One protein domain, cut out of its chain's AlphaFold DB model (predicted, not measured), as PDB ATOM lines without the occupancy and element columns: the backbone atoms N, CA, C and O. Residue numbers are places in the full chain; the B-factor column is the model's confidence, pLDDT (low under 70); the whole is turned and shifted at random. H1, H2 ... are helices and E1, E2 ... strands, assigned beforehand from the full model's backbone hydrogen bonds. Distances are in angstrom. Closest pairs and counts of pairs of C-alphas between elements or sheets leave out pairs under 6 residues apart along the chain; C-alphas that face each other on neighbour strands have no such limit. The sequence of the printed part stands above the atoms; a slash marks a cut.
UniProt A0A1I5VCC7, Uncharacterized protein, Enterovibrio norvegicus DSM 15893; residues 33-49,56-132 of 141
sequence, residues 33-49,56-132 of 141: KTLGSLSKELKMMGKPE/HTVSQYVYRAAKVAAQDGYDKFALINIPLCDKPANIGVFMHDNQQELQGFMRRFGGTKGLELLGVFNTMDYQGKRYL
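This is residues 33 to 49 and 56 to 132 of the 141 residues of an uncharacterized protein of Enterovibrio norvegicus DSM 15893 (UniProt A0A1I5VCC7). A twisted four-stranded sheet forms the middle layer of three, with the long helix H2 slanting over one face and H1 and H3 over the other. Short H4 follows E4 at the sheet's end and packs on H2. The printed part has 94 residues with four named helices and four named strands, in the order H1 E1 H2 E2 E3 H3 E4 H4; the sheet runs E1 E3 E2 E4, all antiparallel. The class is mixed; the whole is compact, radius of gyration of the C-alphas 12.7 A, spanning 35 by 31 by 18 A.

Inner strands E2, residues 76 to 84, and E3, residues 87 to 96, form a hairpin; N 80 and O 92, 2.9 A apart, are within hydrogen-bond range. So are N 45 and O 91, 2.9 A, between edge strand E1, residues 43 to 45, and E3, and N 118 and O 79, 2.8 A, between edge strand E4, residues 116 to 122, and E2. H2, residues 57 to 72, is slantwise to E2 at 51 degrees on the local plane, height over the sheet 7.8 A; the closest C-alphas of H2 and E3 are Ala 69 and Met 95, 6.1 A. On the opposite face, H1, residues 33 to 41, and H3, residues 99 to 109, are close but not clearly touching; their closest C-alphas, Leu 38 and Phe 109, are 7.8 A apart. E3, H3 and E4 make a split strand-helix-strand unit, E2 between the strands, with a right-handed crossover. H4, residues 123 to 126, touches H2, closest C-alphas Ala 66 and Thr 123, 4.8 A. Every O i to N i+4 pair is within range in H2 and H3; H1 has 2 of 5, and 4 of 6 O i to N i+3; H4 is too short.

H1 begins at C-alpha 33 (-5.420, -17.829, -44.983); H4 ends at C-alpha 126 (26.193, -9.643, -48.764). From first to last C-alpha, E3 is 26.0 A, E2 24.8 A and H2 22.4 A.

Residues 50 to 55 are not printed; C-alphas 49 and 56 are 13.3 A apart. Of the links printed whole, none is long. Mean pLDDT of the printed part is 83.1; stretches under 70 include residues 33 to 37 and 84 to 89.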
ATOM      1  N   LYS A  33      -5.455 -16.852 -43.889       54.00
ATOM      2  CA  LYS A  33      -5.420 -17.829 -44.983       54.00
ATOM      3  C   LYS A  33      -4.327 -17.521 -46.012       54.00
ATOM      4  O   LYS A  33      -3.691 -18.448 -46.508       54.00
ATOM      5  N   THR A  34      -4.075 -16.244 -46.306       59.44
ATOM      6  CA  THR A  34      -3.010 -15.833 -47.236       59.44
ATOM      7  C   THR A  34      -1.631 -16.057 -46.616       59.44
ATOM      8  O   THR A  34      -0.710 -16.494 -47.304       59.44
ATOM      9  N   LEU A  35      -1.510 -15.878 -45.295       62.81
ATOM     10  CA  LEU A  35      -0.270 -16.120 -44.562       62.81
ATOM     11  C   LEU A  35       0.195 -17.579 -44.645       62.81
ATOM     12  O   LEU A  35       1.378 -17.816 -44.841       62.81
ATOM     13  N   GLY A  36      -0.717 -18.552 -44.545       63.91
ATOM     14  CA  GLY A  36      -0.362 -19.976 -44.617       63.91
ATOM     15  C   GLY A  36       0.148 -20.433 -45.989       63.91
ATOM     16  O   GLY A  36       0.878 -21.418 -46.077       63.91
ATOM     17  N   SER A  37      -0.231 -19.734 -47.064       69.56
ATOM     18  CA  SER A  37       0.328 -19.977 -48.400       69.56
ATOM     19  C   SER A  37       1.643 -19.227 -48.600       69.56
ATOM     20  O   SER A  37       2.574 -19.786 -49.169       69.56
ATOM     21  N   LEU A  38       1.729 -17.985 -48.114       75.81
ATOM     22  CA  LEU A  38       2.944 -17.171 -48.172       75.81
ATOM     23  C   LEU A  38       4.080 -17.779 -47.347       75.81
ATOM     24  O   LEU A  38       5.206 -17.830 -47.819       75.81
ATOM     25  N   SER A  39       3.798 -18.305 -46.155       69.31
ATOM     26  CA  SER A  39       4.800 -18.902 -45.264       69.31
ATOM     27  C   SER A  39       5.431 -20.188 -45.802       69.31
ATOM     28  O   SER A  39       6.448 -20.627 -45.274       69.31
ATOM     29  N   LYS A  40       4.840 -20.802 -46.837       78.88
ATOM     30  CA  LYS A  40       5.433 -21.949 -47.539       78.88
ATOM     31  C   LYS A  40       6.451 -21.530 -48.592       78.88
ATOM     32  O   LYS A  40       7.382 -22.282 -48.846       78.88
ATOM     33  N   GLU A  41       6.258 -20.366 -49.207       83.12
ATOM     34  CA  GLU A  41       7.171 -19.833 -50.227       83.12
ATOM     35  C   GLU A  41       8.180 -18.831 -49.646       83.12
ATOM     36  O   GLU A  41       9.197 -18.546 -50.268       83.12
ATOM     37  N   LEU A  42       7.922 -18.313 -48.442       86.75
ATOM     38  CA  LEU A  42       8.754 -17.326 -47.765       86.75
ATOM     39  C   LEU A  42       9.364 -17.890 -46.492       86.75
ATOM     40  O   LEU A  42       8.678 -18.457 -45.641       86.75
ATOM     41  N   LYS A  43      10.649 -17.605 -46.293       87.12
ATOM     42  CA  LYS A  43      11.311 -17.809 -45.010       87.12
ATOM     43  C   LYS A  43      11.084 -16.579 -44.139       87.12
ATOM     44  O   LYS A  43      11.597 -15.496 -44.419       87.12
ATOM     45  N   MET A  44      10.269 -16.735 -43.099       83.88
ATOM     46  CA  MET A  44       9.940 -15.647 -42.178       83.88
ATOM     47  C   MET A  44      11.151 -15.286 -41.320       83.88
ATOM     48  O   MET A  44      11.711 -16.144 -40.636       83.88
ATOM     49  N   MET A  45      11.530 -14.010 -41.310       79.62
ATOM     50  CA  MET A  45      12.634 -13.530 -40.490       79.62
ATOM     51  C   MET A  45      12.095 -12.970 -39.181       79.62
ATOM     52  O   MET A  45      11.367 -11.976 -39.153       79.62
ATOM     53  N   GLY A  46      12.496 -13.593 -38.073       73.31
ATOM     54  CA  GLY A  46      12.249 -13.041 -36.744       73.31
ATOM     55  C   GLY A  46      12.871 -11.652 -36.590       73.31
ATOM     56  O   GLY A  46      13.816 -11.288 -37.305       73.31
ATOM     57  N   LYS A  47      12.357 -10.877 -35.633       70.75
ATOM     58  CA  LYS A  47      12.931  -9.584 -35.244       70.75
ATOM     59  C   LYS A  47      14.443  -9.736 -34.961       70.75
ATOM     60  O   LYS A  47      14.839 -10.787 -34.454       70.75
ATOM     61  N   PRO A  48      15.293  -8.762 -35.329       65.94
ATOM     62  CA  PRO A  48      16.694  -8.766 -34.923       65.94
ATOM     63  C   PRO A  48      16.819  -8.821 -33.396       65.94
ATOM     64  O   PRO A  48      15.972  -8.275 -32.689       65.94
ATOM     65  N   GLU A  49      17.855  -9.498 -32.902       60.72
ATOM     66  CA  GLU A  49      18.066  -9.752 -31.470       60.72
ATOM     67  C   GLU A  49      18.642  -8.547 -30.699       60.72
ATOM     68  O   GLU A  49      18.688  -8.609 -29.477       60.72
ATOM     69  N   HIS A  56      17.735   1.216 -39.072       53.16
ATOM     70  CA  HIS A  56      18.585   0.422 -39.979       53.16
ATOM     71  C   HIS A  56      18.092  -1.017 -40.223       53.16
ATOM     72  O   HIS A  56      18.832  -1.877 -40.707       53.16
ATOM     73  N   THR A  57      16.823  -1.283 -39.909       68.38
ATOM     74  CA  THR A  57      16.219  -2.624 -39.874       68.38
ATOM     75  C   THR A  57      16.351  -3.378 -41.196       68.38
ATOM     76  O   THR A  57      16.813  -4.517 -41.194       68.38
ATOM     77  N   VAL A  58      16.031  -2.751 -42.336       77.62
ATOM     78  CA  VAL A  58      16.090  -3.412 -43.656       77.62
ATOM     79  C   VAL A  58      17.502  -3.898 -43.974       77.62
ATOM     80  O   VAL A  58      17.664  -5.041 -44.387       77.62
ATOM     81  N   SER A  59      18.532  -3.089 -43.707       81.56
ATOM     82  CA  SER A  59      19.924  -3.484 -43.963       81.56
ATOM     83  C   SER A  59      20.307  -4.727 -43.162       81.56
ATOM     84  O   SER A  59      20.862  -5.669 -43.719       81.56
ATOM     85  N   GLN A  60      19.946  -4.791 -41.877       81.75
ATOM     86  CA  GLN A  60      20.181  -5.992 -41.071       81.75
ATOM     87  C   GLN A  60      19.447  -7.220 -41.631       81.75
ATOM     88  O   GLN A  60      20.007  -8.320 -41.645       81.75
ATOM     89  N   TYR A  61      18.220  -7.047 -42.134       85.94
ATOM     90  CA  TYR A  61      17.501  -8.122 -42.818       85.94
ATOM     91  C   TYR A  61      18.197  -8.559 -44.108       85.94
ATOM     92  O   TYR A  61      18.230  -9.759 -44.353       85.94
ATOM     93  N   VAL A  62      18.819  -7.654 -44.874       90.38
ATOM     94  CA  VAL A  62      19.604  -8.005 -46.073       90.38
ATOM     95  C   VAL A  62      20.759  -8.938 -45.707       90.38
ATOM     96  O   VAL A  62      20.866 -10.021 -46.275       90.38
ATOM     97  N   TYR A  63      21.585  -8.589 -44.714       89.38
ATOM     98  CA  TYR A  63      22.719  -9.440 -44.318       89.38
ATOM     99  C   TYR A  63      22.272 -10.795 -43.754       89.38
ATOM    100  O   TYR A  63      22.871 -11.832 -44.049       89.38
ATOM    101  N   ARG A  64      21.199 -10.818 -42.952       88.12
ATOM    102  CA  ARG A  64      20.653 -12.075 -42.413       88.12
ATOM    103  C   ARG A  64      20.035 -12.940 -43.512       88.12
ATOM    104  O   ARG A  64      20.263 -14.145 -43.515       88.12
ATOM    105  N   ALA A  65      19.290 -12.340 -44.437       91.25
ATOM    106  CA  ALA A  65      18.694 -13.029 -45.574       91.25
ATOM    107  C   ALA A  65      19.765 -13.586 -46.515       91.25
ATOM    108  O   ALA A  65      19.658 -14.736 -46.916       91.25
ATOM    109  N   ALA A  66      20.846 -12.842 -46.763       93.31
ATOM    110  CA  ALA A  66      21.981 -13.324 -47.544       93.31
ATOM    111  C   ALA A  66      22.654 -14.542 -46.903       93.31
ATOM    112  O   ALA A  66      22.968 -15.507 -47.591       93.31
ATOM    113  N   LYS A  67      22.836 -14.544 -45.573       91.31
ATOM    114  CA  LYS A  67      23.359 -15.720 -44.860       91.31
ATOM    115  C   LYS A  67      22.461 -16.941 -45.060       91.31
ATOM    116  O   LYS A  67      22.967 -18.037 -45.263       91.31
ATOM    117  N   VAL A  68      21.149 -16.746 -44.980       91.62
ATOM    118  CA  VAL A  68      20.162 -17.814 -45.154       91.62
ATOM    119  C   VAL A  68      20.134 -18.317 -46.600       91.62
ATOM    120  O   VAL A  68      20.220 -19.519 -46.813       91.62
ATOM    121  N   ALA A  69      20.098 -17.417 -47.583       93.62
ATOM    122  CA  ALA A  69      20.134 -17.766 -49.000       93.62
ATOM    123  C   ALA A  69      21.415 -18.532 -49.361       93.62
ATOM    124  O   ALA A  69      21.342 -19.546 -50.043       93.62
ATOM    125  N   ALA A  70      22.568 -18.124 -48.820       93.25
ATOM    126  CA  ALA A  70      23.835 -18.829 -49.006       93.25
ATOM    127  C   ALA A  70      23.827 -20.241 -48.396       93.25
ATOM    128  O   ALA A  70      24.371 -21.170 -48.985       93.25
ATOM    129  N   GLN A  71      23.215 -20.412 -47.218       92.75
ATOM    130  CA  GLN A  71      23.068 -21.725 -46.576       92.75
ATOM    131  C   GLN A  71      22.167 -22.661 -47.381       92.75
ATOM    132  O   GLN A  71      22.447 -23.855 -47.459       92.75
ATOM    133  N   ASP A  72      21.111 -22.107 -47.973       93.31
ATOM    134  CA  ASP A  72      20.122 -22.853 -48.745       93.31
ATOM    135  C   ASP A  72      20.517 -22.976 -50.240       93.31
ATOM    136  O   ASP A  72      19.825 -23.649 -50.997       93.31
ATOM    137  N   GLY A  73      21.651 -22.388 -50.653       94.12
ATOM    138  CA  GLY A  73      22.254 -22.547 -51.981       94.12
ATOM    139  C   GLY A  73      21.697 -21.646 -53.089       94.12
ATOM    140  O   GLY A  73      21.876 -21.982 -54.254       94.12
ATOM    141  N   TYR A  74      21.041 -20.534 -52.745       95.62
ATOM    142  CA  TYR A  74      20.414 -19.621 -53.707       95.62
ATOM    143  C   TYR A  74      21.288 -18.415 -54.053       95.62
ATOM    144  O   TYR A  74      21.864 -17.767 -53.171       95.62
ATOM    145  N   ASP A  75      21.289 -18.030 -55.329       94.56
ATOM    146  CA  ASP A  75      22.087 -16.906 -55.834       94.56
ATOM    147  C   ASP A  75      21.491 -15.535 -55.493       94.56
ATOM    148  O   ASP A  75      22.219 -14.536 -55.404       94.56
ATOM    149  N   LYS A  76      20.167 -15.459 -55.322       96.56
ATOM    150  CA  LYS A  76      19.446 -14.212 -55.054       96.56
ATOM    151  C   LYS A  76      18.370 -14.392 -53.998       96.56
ATOM    152  O   LYS A  76      17.882 -15.485 -53.707       96.56
ATOM    153  N   PHE A  77      17.975 -13.265 -53.428       96.25
ATOM    154  CA  PHE A  77      16.848 -13.208 -52.518       96.25
ATOM    155  C   PHE A  77      16.122 -11.871 -52.617       96.25
ATOM    156  O   PHE A  77      16.705 -10.831 -52.933       96.25
ATOM    157  N   ALA A  78      14.837 -11.897 -52.296       95.69
ATOM    158  CA  ALA A  78      13.981 -10.734 -52.202       95.69
ATOM    159  C   ALA A  78      13.477 -10.566 -50.768       95.69
ATOM    160  O   ALA A  78      13.041 -11.527 -50.129       95.69
ATOM    161  N   LEU A  79      13.530  -9.332 -50.268       93.25
ATOM    162  CA  LEU A  79      12.917  -8.964 -48.997       93.25
ATOM    163  C   LEU A  79      11.492  -8.497 -49.247       93.25
ATOM    164  O   LEU A  79      11.265  -7.598 -50.056       93.25
ATOM    165  N   ILE A  80      10.541  -9.087 -48.536       90.38
ATOM    166  CA  ILE A  80       9.119  -8.800 -48.689       90.38
ATOM    167  C   ILE A  80       8.553  -8.418 -47.329       90.38
ATOM    168  O   ILE A  80       8.688  -9.169 -46.364       90.38
ATOM    169  N   ASN A  81       7.911  -7.259 -47.245       86.31
ATOM    170  CA  ASN A  81       7.100  -6.904 -46.094       86.31
ATOM    171  C   ASN A  81       5.773  -7.664 -46.166       86.31
ATOM    172  O   ASN A  81       5.076  -7.630 -47.181       86.31
ATOM    173  N   ILE A  82       5.443  -8.362 -45.086       81.12
ATOM    174  CA  ILE A  82       4.226  -9.147 -44.940       81.12
ATOM    175  C   ILE A  82       3.383  -8.486 -43.847       81.12
ATOM    176  O   ILE A  82       3.832  -8.388 -42.697       81.12
ATOM    177  N   PRO A  83       2.150  -8.071 -44.167       71.19
ATOM    178  CA  PRO A  83       1.259  -7.478 -43.186       71.19
ATOM    179  C   PRO A  83       0.757  -8.578 -42.243       71.19
ATOM    180  O   PRO A  83       0.066  -9.502 -42.672       71.19
ATOM    181  N   LEU A  84       1.110  -8.496 -40.957       69.00
ATOM    182  CA  LEU A  84       0.470  -9.285 -39.899       69.00
ATOM    183  C   LEU A  84      -0.283  -8.340 -38.970       69.00
ATOM    184  O   LEU A  84       0.251  -7.300 -38.597       69.00
ATOM    185  N   CYS A  85      -1.480  -8.743 -38.550       61.53
ATOM    186  CA  CYS A  85      -2.336  -7.931 -37.680       61.53
ATOM    187  C   CYS A  85      -1.680  -7.570 -36.346       61.53
ATOM    188  O   CYS A  85      -1.851  -6.462 -35.853       61.53
ATOM    189  N   ASP A  86      -0.870  -8.473 -35.795       61.91
ATOM    190  CA  ASP A  86      -0.353  -8.313 -34.434       61.91
ATOM    191  C   ASP A  86       1.043  -7.672 -34.391       61.91
ATOM    192  O   ASP A  86       1.607  -7.472 -33.313       61.91
ATOM    193  N   LYS A  87       1.665  -7.411 -35.553       60.00
ATOM    194  CA  LYS A  87       3.052  -6.932 -35.634       60.00
ATOM    195  C   LYS A  87       3.233  -5.942 -36.791       60.00
ATOM    196  O   LYS A  87       3.038  -6.338 -37.938       60.00
ATOM    197  N   PRO A  88       3.719  -4.714 -36.522       54.84
ATOM    198  CA  PRO A  88       3.731  -3.615 -37.493       54.84
ATOM    199  C   PRO A  88       4.632  -3.842 -38.722       54.84
ATOM    200  O   PRO A  88       4.489  -3.129 -39.708       54.84
ATOM    201  N   ALA A  89       5.539  -4.822 -38.692       60.78
ATOM    202  CA  ALA A  89       6.306  -5.255 -39.859       60.78
ATOM    203  C   ALA A  89       6.793  -6.696 -39.670       60.78
ATOM    204  O   ALA A  89       7.365  -7.026 -38.627       60.78
ATOM    205  N   ASN A  90       6.607  -7.545 -40.682       78.38
ATOM    206  CA  ASN A  90       7.228  -8.867 -40.731       78.38
ATOM    207  C   ASN A  90       7.936  -9.021 -42.060       78.38
ATOM    208  O   ASN A  90       7.312  -8.951 -43.112       78.38
ATOM    209  N   ILE A  91       9.244  -9.234 -42.005       84.88
ATOM    210  CA  ILE A  91      10.042  -9.401 -43.210       84.88
ATOM    211  C   ILE A  91      10.105 -10.886 -43.549       84.88
ATOM    212  O   ILE A  91      10.608 -11.695 -42.768       84.88
ATOM    213  N   GLY A  92       9.577 -11.242 -44.712       89.12
ATOM    214  CA  GLY A  92       9.797 -12.525 -45.360       89.12
ATOM    215  C   GLY A  92      10.946 -12.441 -46.354       89.12
ATOM    216  O   GLY A  92      11.203 -11.392 -46.946       89.12
ATOM    217  N   VAL A  93      11.625 -13.564 -46.542       92.69
ATOM    218  CA  VAL A  93      12.670 -13.727 -47.552       92.69
ATOM    219  C   VAL A  93      12.182 -14.725 -48.585       92.69
ATOM    220  O   VAL A  93      11.888 -15.872 -48.245       92.69
ATOM    221  N   PHE A  94      12.107 -14.285 -49.836       94.94
ATOM    222  CA  PHE A  94      11.903 -15.159 -50.985       94.94
ATOM    223  C   PHE A  94      13.260 -15.442 -51.620       94.94
ATOM    224  O   PHE A  94      13.923 -14.513 -52.076       94.94
ATOM    225  N   MET A  95      13.695 -16.696 -51.617       95.06
ATOM    226  CA  MET A  95      14.971 -17.114 -52.204       95.06
ATOM    227  C   MET A  95      14.717 -17.625 -53.618       95.06
ATOM    228  O   MET A  95      13.727 -18.321 -53.840       95.06
ATOM    229  N   HIS A  96      15.552 -17.226 -54.572       95.25
ATOM    230  CA  HIS A  96      15.346 -17.541 -55.983       95.25
ATOM    231  C   HIS A  96      16.657 -17.435 -56.766       95.25
ATOM    232  O   HIS A  96      17.536 -16.660 -56.395       95.25
ATOM    233  N   ASP A  97      16.769 -18.138 -57.891       93.38
ATOM    234  CA  ASP A  97      17.993 -18.107 -58.716       93.38
ATOM    235  C   ASP A  97      17.839 -17.215 -59.951       93.38
ATOM    236  O   ASP A  97      18.793 -16.638 -60.479       93.38
ATOM    237  N   ASN A  98      16.602 -17.025 -60.407       92.50
ATOM    238  CA  ASN A  98      16.309 -16.251 -61.607       92.50
ATOM    239  C   ASN A  98      15.134 -15.287 -61.406       92.50
ATOM    240  O   ASN A  98      14.394 -15.330 -60.425       92.50
ATOM    241  N   GLN A  99      14.973 -14.361 -62.350       92.25
ATOM    242  CA  GLN A  99      13.924 -13.343 -62.278       92.25
ATOM    243  C   GLN A  99      12.523 -13.909 -62.568       92.25
ATOM    244  O   GLN A  99      11.529 -13.321 -62.147       92.25
ATOM    245  N   GLN A 100      12.424 -15.036 -63.279       94.62
ATOM    246  CA  GLN A 100      11.142 -15.630 -63.665       94.62
ATOM    247  C   GLN A 100      10.412 -16.206 -62.448       94.62
ATOM    248  O   GLN A 100       9.196 -16.040 -62.340       94.62
ATOM    249  N   GLU A 101      11.150 -16.802 -61.512       93.81
ATOM    250  CA  GLU A 101      10.648 -17.262 -60.212       93.81
ATOM    251  C   GLU A 101      10.065 -16.110 -59.396       93.81
ATOM    252  O   GLU A 101       8.904 -16.170 -58.989       93.81
ATOM    253  N   LEU A 102      10.814 -15.010 -59.255       94.00
ATOM    254  CA  LEU A 102      10.332 -13.814 -58.563       94.00
ATOM    255  C   LEU A 102       9.082 -13.232 -59.237       94.00
ATOM    256  O   LEU A 102       8.112 -12.885 -58.569       94.00
ATOM    257  N   GLN A 103       9.058 -13.159 -60.569       94.06
ATOM    258  CA  GLN A 103       7.866 -12.725 -61.302       94.06
ATOM    259  C   GLN A 103       6.689 -13.694 -61.124       94.06
ATOM    260  O   GLN A 103       5.537 -13.267 -61.134       94.06
ATOM    261  N   GLY A 104       6.942 -14.999 -61.014       93.44
ATOM    262  CA  GLY A 104       5.929 -16.010 -60.710       93.44
ATOM    263  C   GLY A 104       5.317 -15.785 -59.330       93.44
ATOM    264  O   GLY A 104       4.094 -15.708 -59.207       93.44
ATOM    265  N   PHE A 105       6.168 -15.574 -58.327       92.69
ATOM    266  CA  PHE A 105       5.764 -15.223 -56.972       92.69
ATOM    267  C   PHE A 105       4.928 -13.933 -56.950       92.69
ATOM    268  O   PHE A 105       3.802 -13.929 -56.452       92.69
ATOM    269  N   MET A 106       5.409 -12.853 -57.575       91.12
ATOM    270  CA  MET A 106       4.697 -11.567 -57.600       91.12
ATOM    271  C   MET A 106       3.381 -11.632 -58.383       91.12
ATOM    272  O   MET A 106       2.417 -10.975 -58.005       91.12
ATOM    273  N   ARG A 107       3.281 -12.458 -59.432       91.06
ATOM    274  CA  ARG A 107       2.000 -12.705 -60.119       91.06
ATOM    275  C   ARG A 107       0.997 -13.435 -59.232       91.06
ATOM    276  O   ARG A 107      -0.195 -13.154 -59.313       91.06
ATOM    277  N   ARG A 108       1.464 -14.369 -58.401       89.25
ATOM    278  CA  ARG A 108       0.611 -15.163 -57.509       89.25
ATOM    279  C   ARG A 108       0.170 -14.377 -56.274       89.25
ATOM    280  O   ARG A 108      -0.978 -14.506 -55.864       89.25
ATOM    281  N   PHE A 109       1.059 -13.567 -55.700       86.69
ATOM    282  CA  PHE A 109       0.843 -12.951 -54.388       86.69
ATOM    283  C   PHE A 109       0.920 -11.425 -54.362       86.69
ATOM    284  O   PHE A 109       0.475 -10.834 -53.382       86.69
ATOM    285  N   GLY A 110       1.424 -10.767 -55.408       83.38
ATOM    286  CA  GLY A 110       1.613  -9.310 -55.445       83.38
ATOM    287  C   GLY A 110       0.316  -8.498 -55.379       83.38
ATOM    288  O   GLY A 110       0.355  -7.322 -55.047       83.38
ATOM    289  N   GLY A 111      -0.841  -9.120 -55.637       81.88
ATOM    290  CA  GLY A 111      -2.157  -8.511 -55.403       81.88
ATOM    291  C   GLY A 111      -2.617  -8.535 -53.938       81.88
ATOM    292  O   GLY A 111      -3.702  -8.049 -53.628       81.88
ATOM    293  N   THR A 112      -1.832  -9.123 -53.029       83.31
ATOM    294  CA  THR A 112      -2.163  -9.184 -51.601       83.31
ATOM    295  C   THR A 112      -2.011  -7.802 -50.976       83.31
ATOM    296  O   THR A 112      -0.928  -7.221 -50.987       83.31
ATOM    297  N   LYS A 113      -3.093  -7.276 -50.391       78.69
ATOM    298  CA  LYS A 113      -3.092  -5.971 -49.717       78.69
ATOM    299  C   LYS A 113      -2.007  -5.926 -48.634       78.69
ATOM    300  O   LYS A 113      -2.021  -6.758 -47.733       78.69
ATOM    301  N   GLY A 114      -1.109  -4.943 -48.724       74.88
ATOM    302  CA  GLY A 114      -0.026  -4.698 -47.763       74.88
ATOM    303  C   GLY A 114       1.234  -5.548 -47.961       74.88
ATOM    304  O   GLY A 114       2.196  -5.348 -47.225       74.88
ATOM    305  N   LEU A 115       1.252  -6.469 -48.932       84.06
ATOM    306  CA  LEU A 115       2.474  -7.163 -49.326       84.06
ATOM    307  C   LEU A 115       3.320  -6.232 -50.196       84.06
ATOM    308  O   LEU A 115       2.859  -5.757 -51.231       84.06
ATOM    309  N   GLU A 116       4.556  -5.984 -49.783       86.62
ATOM    310  CA  GLU A 116       5.435  -5.023 -50.449       86.62
ATOM    311  C   GLU A 116       6.816  -5.630 -50.683       86.62
ATOM    312  O   GLU A 116       7.434  -6.171 -49.767       86.62
ATOM    313  N   LEU A 117       7.314  -5.539 -51.917       90.25
ATOM    314  CA  LEU A 117       8.688  -5.912 -52.242       90.25
ATOM    315  C   LEU A 117       9.620  -4.774 -51.818       90.25
ATOM    316  O   LEU A 117       9.624  -3.714 -52.435       90.25
ATOM    317  N   LEU A 118      10.438  -5.016 -50.796       89.69
ATOM    318  CA  LEU A 118      11.385  -4.032 -50.271       89.69
ATOM    319  C   LEU A 118      12.669  -3.954 -51.100       89.69
ATOM    320  O   LEU A 118      13.329  -2.920 -51.132       89.69
ATOM    321  N   GLY A 119      13.049  -5.052 -51.755       91.38
ATOM    322  CA  GLY A 119      14.221  -5.088 -52.621       91.38
ATOM    323  C   GLY A 119      14.617  -6.497 -53.040       91.38
ATOM    324  O   GLY A 119      14.174  -7.481 -52.447       91.38
ATOM    325  N   VAL A 120      15.468  -6.567 -54.062       95.31
ATOM    326  CA  VAL A 120      16.056  -7.799 -54.604       95.31
ATOM    327  C   VAL A 120      17.569  -7.664 -54.540       95.31
ATOM    328  O   VAL A 120      18.115  -6.634 -54.934       95.31
ATOM    329  N   PHE A 121      18.238  -8.699 -54.051       95.19
ATOM    330  CA  PHE A 121      19.652  -8.660 -53.702       95.19
ATOM    331  C   PHE A 121      20.352  -9.926 -54.195       95.19
ATOM    332  O   PHE A 121      19.746 -11.000 -54.239       95.19
ATOM    333  N   ASN A 122      21.636  -9.815 -54.541       94.94
ATOM    334  CA  ASN A 122      22.460 -10.986 -54.825       94.94
ATOM    335  C   ASN A 122      23.063 -11.513 -53.523       94.94
ATOM    336  O   ASN A 122      23.627 -10.753 -52.737       94.94
ATOM    337  N   THR A 123      23.011 -12.822 -53.315       93.25
ATOM    338  CA  THR A 123      23.548 -13.486 -52.124       93.25
ATOM    339  C   THR A 123      25.040 -13.202 -51.946       93.25
ATOM    340  O   THR A 123      25.472 -12.801 -50.862       93.25
ATOM    341  N   MET A 124      25.820 -13.317 -53.025       92.00
ATOM    342  CA  MET A 124      27.278 -13.131 -53.018       92.00
ATOM    343  C   MET A 124      27.723 -11.734 -52.559       92.00
ATOM    344  O   MET A 124      28.792 -11.597 -51.963       92.00
ATOM    345  N   ASP A 125      26.902 -10.705 -52.786       90.56
ATOM    346  CA  ASP A 125      27.246  -9.320 -52.452       90.56
ATOM    347  C   ASP A 125      27.219  -9.060 -50.940       90.56
ATOM    348  O   ASP A 125      27.902  -8.152 -50.456       90.56
ATOM    349  N   TYR A 126      26.467  -9.865 -50.186       87.69
ATOM    350  CA  TYR A 126      26.193  -9.643 -48.764       87.69
ATOM    351  C   TYR A 126      26.579 -10.826 -47.871       87.69
ATOM    352  O   TYR A 126      26.761 -10.638 -46.666       87.69
ATOM    353  N   GLN A 127      26.732 -12.035 -48.419       83.50
ATOM    354  CA  GLN A 127      27.141 -13.196 -47.633       83.50
ATOM    355  C   GLN A 127      28.522 -12.984 -46.996       83.50
ATOM    356  O   GLN A 127      29.420 -12.374 -47.578       83.50
ATOM    357  N   GLY A 128      28.695 -13.469 -45.765       75.94
ATOM    358  CA  GLY A 128      29.947 -13.324 -45.012       75.94
ATOM    359  C   GLY A 128      30.253 -11.898 -44.529       75.94
ATOM    360  O   GLY A 128      31.145 -11.725 -43.698       75.94
ATOM    361  N   LYS A 129      29.498 -10.887 -44.974       79.50
ATOM    362  CA  LYS A 129      29.596  -9.514 -44.477       79.50
ATOM    363  C   LYS A 129      28.700  -9.331 -43.256       79.50
ATOM    364  O   LYS A 129      27.687 -10.011 -43.084       79.50
ATOM    365  N   ARG A 130      29.093  -8.410 -42.380       68.88
ATOM    366  CA  ARG A 130      28.303  -8.007 -41.213       68.88
ATOM    367  C   ARG A 130      27.844  -6.574 -41.405       68.88
ATOM    368  O   ARG A 130      28.583  -5.759 -41.952       68.88
ATOM    369  N   TYR A 131      26.639  -6.290 -40.932       72.31
ATOM    370  CA  TYR A 131      26.194  -4.915 -40.779       72.31
ATOM    371  C   TYR A 131      27.098  -4.209 -39.759       72.31
ATOM    372  O   TYR A 131      27.373  -4.769 -38.698       72.31
ATOM    373  N   LEU A 132      27.551  -3.005 -40.097       68.12
ATOM    374  CA  LEU A 132      28.266  -2.103 -39.202       68.12
ATOM    375  C   LEU A 132      27.544  -0.760 -39.249       68.12
ATOM    376  O   LEU A 132      27.359  -0.204 -40.332       68.12
TER     377      LEU A 132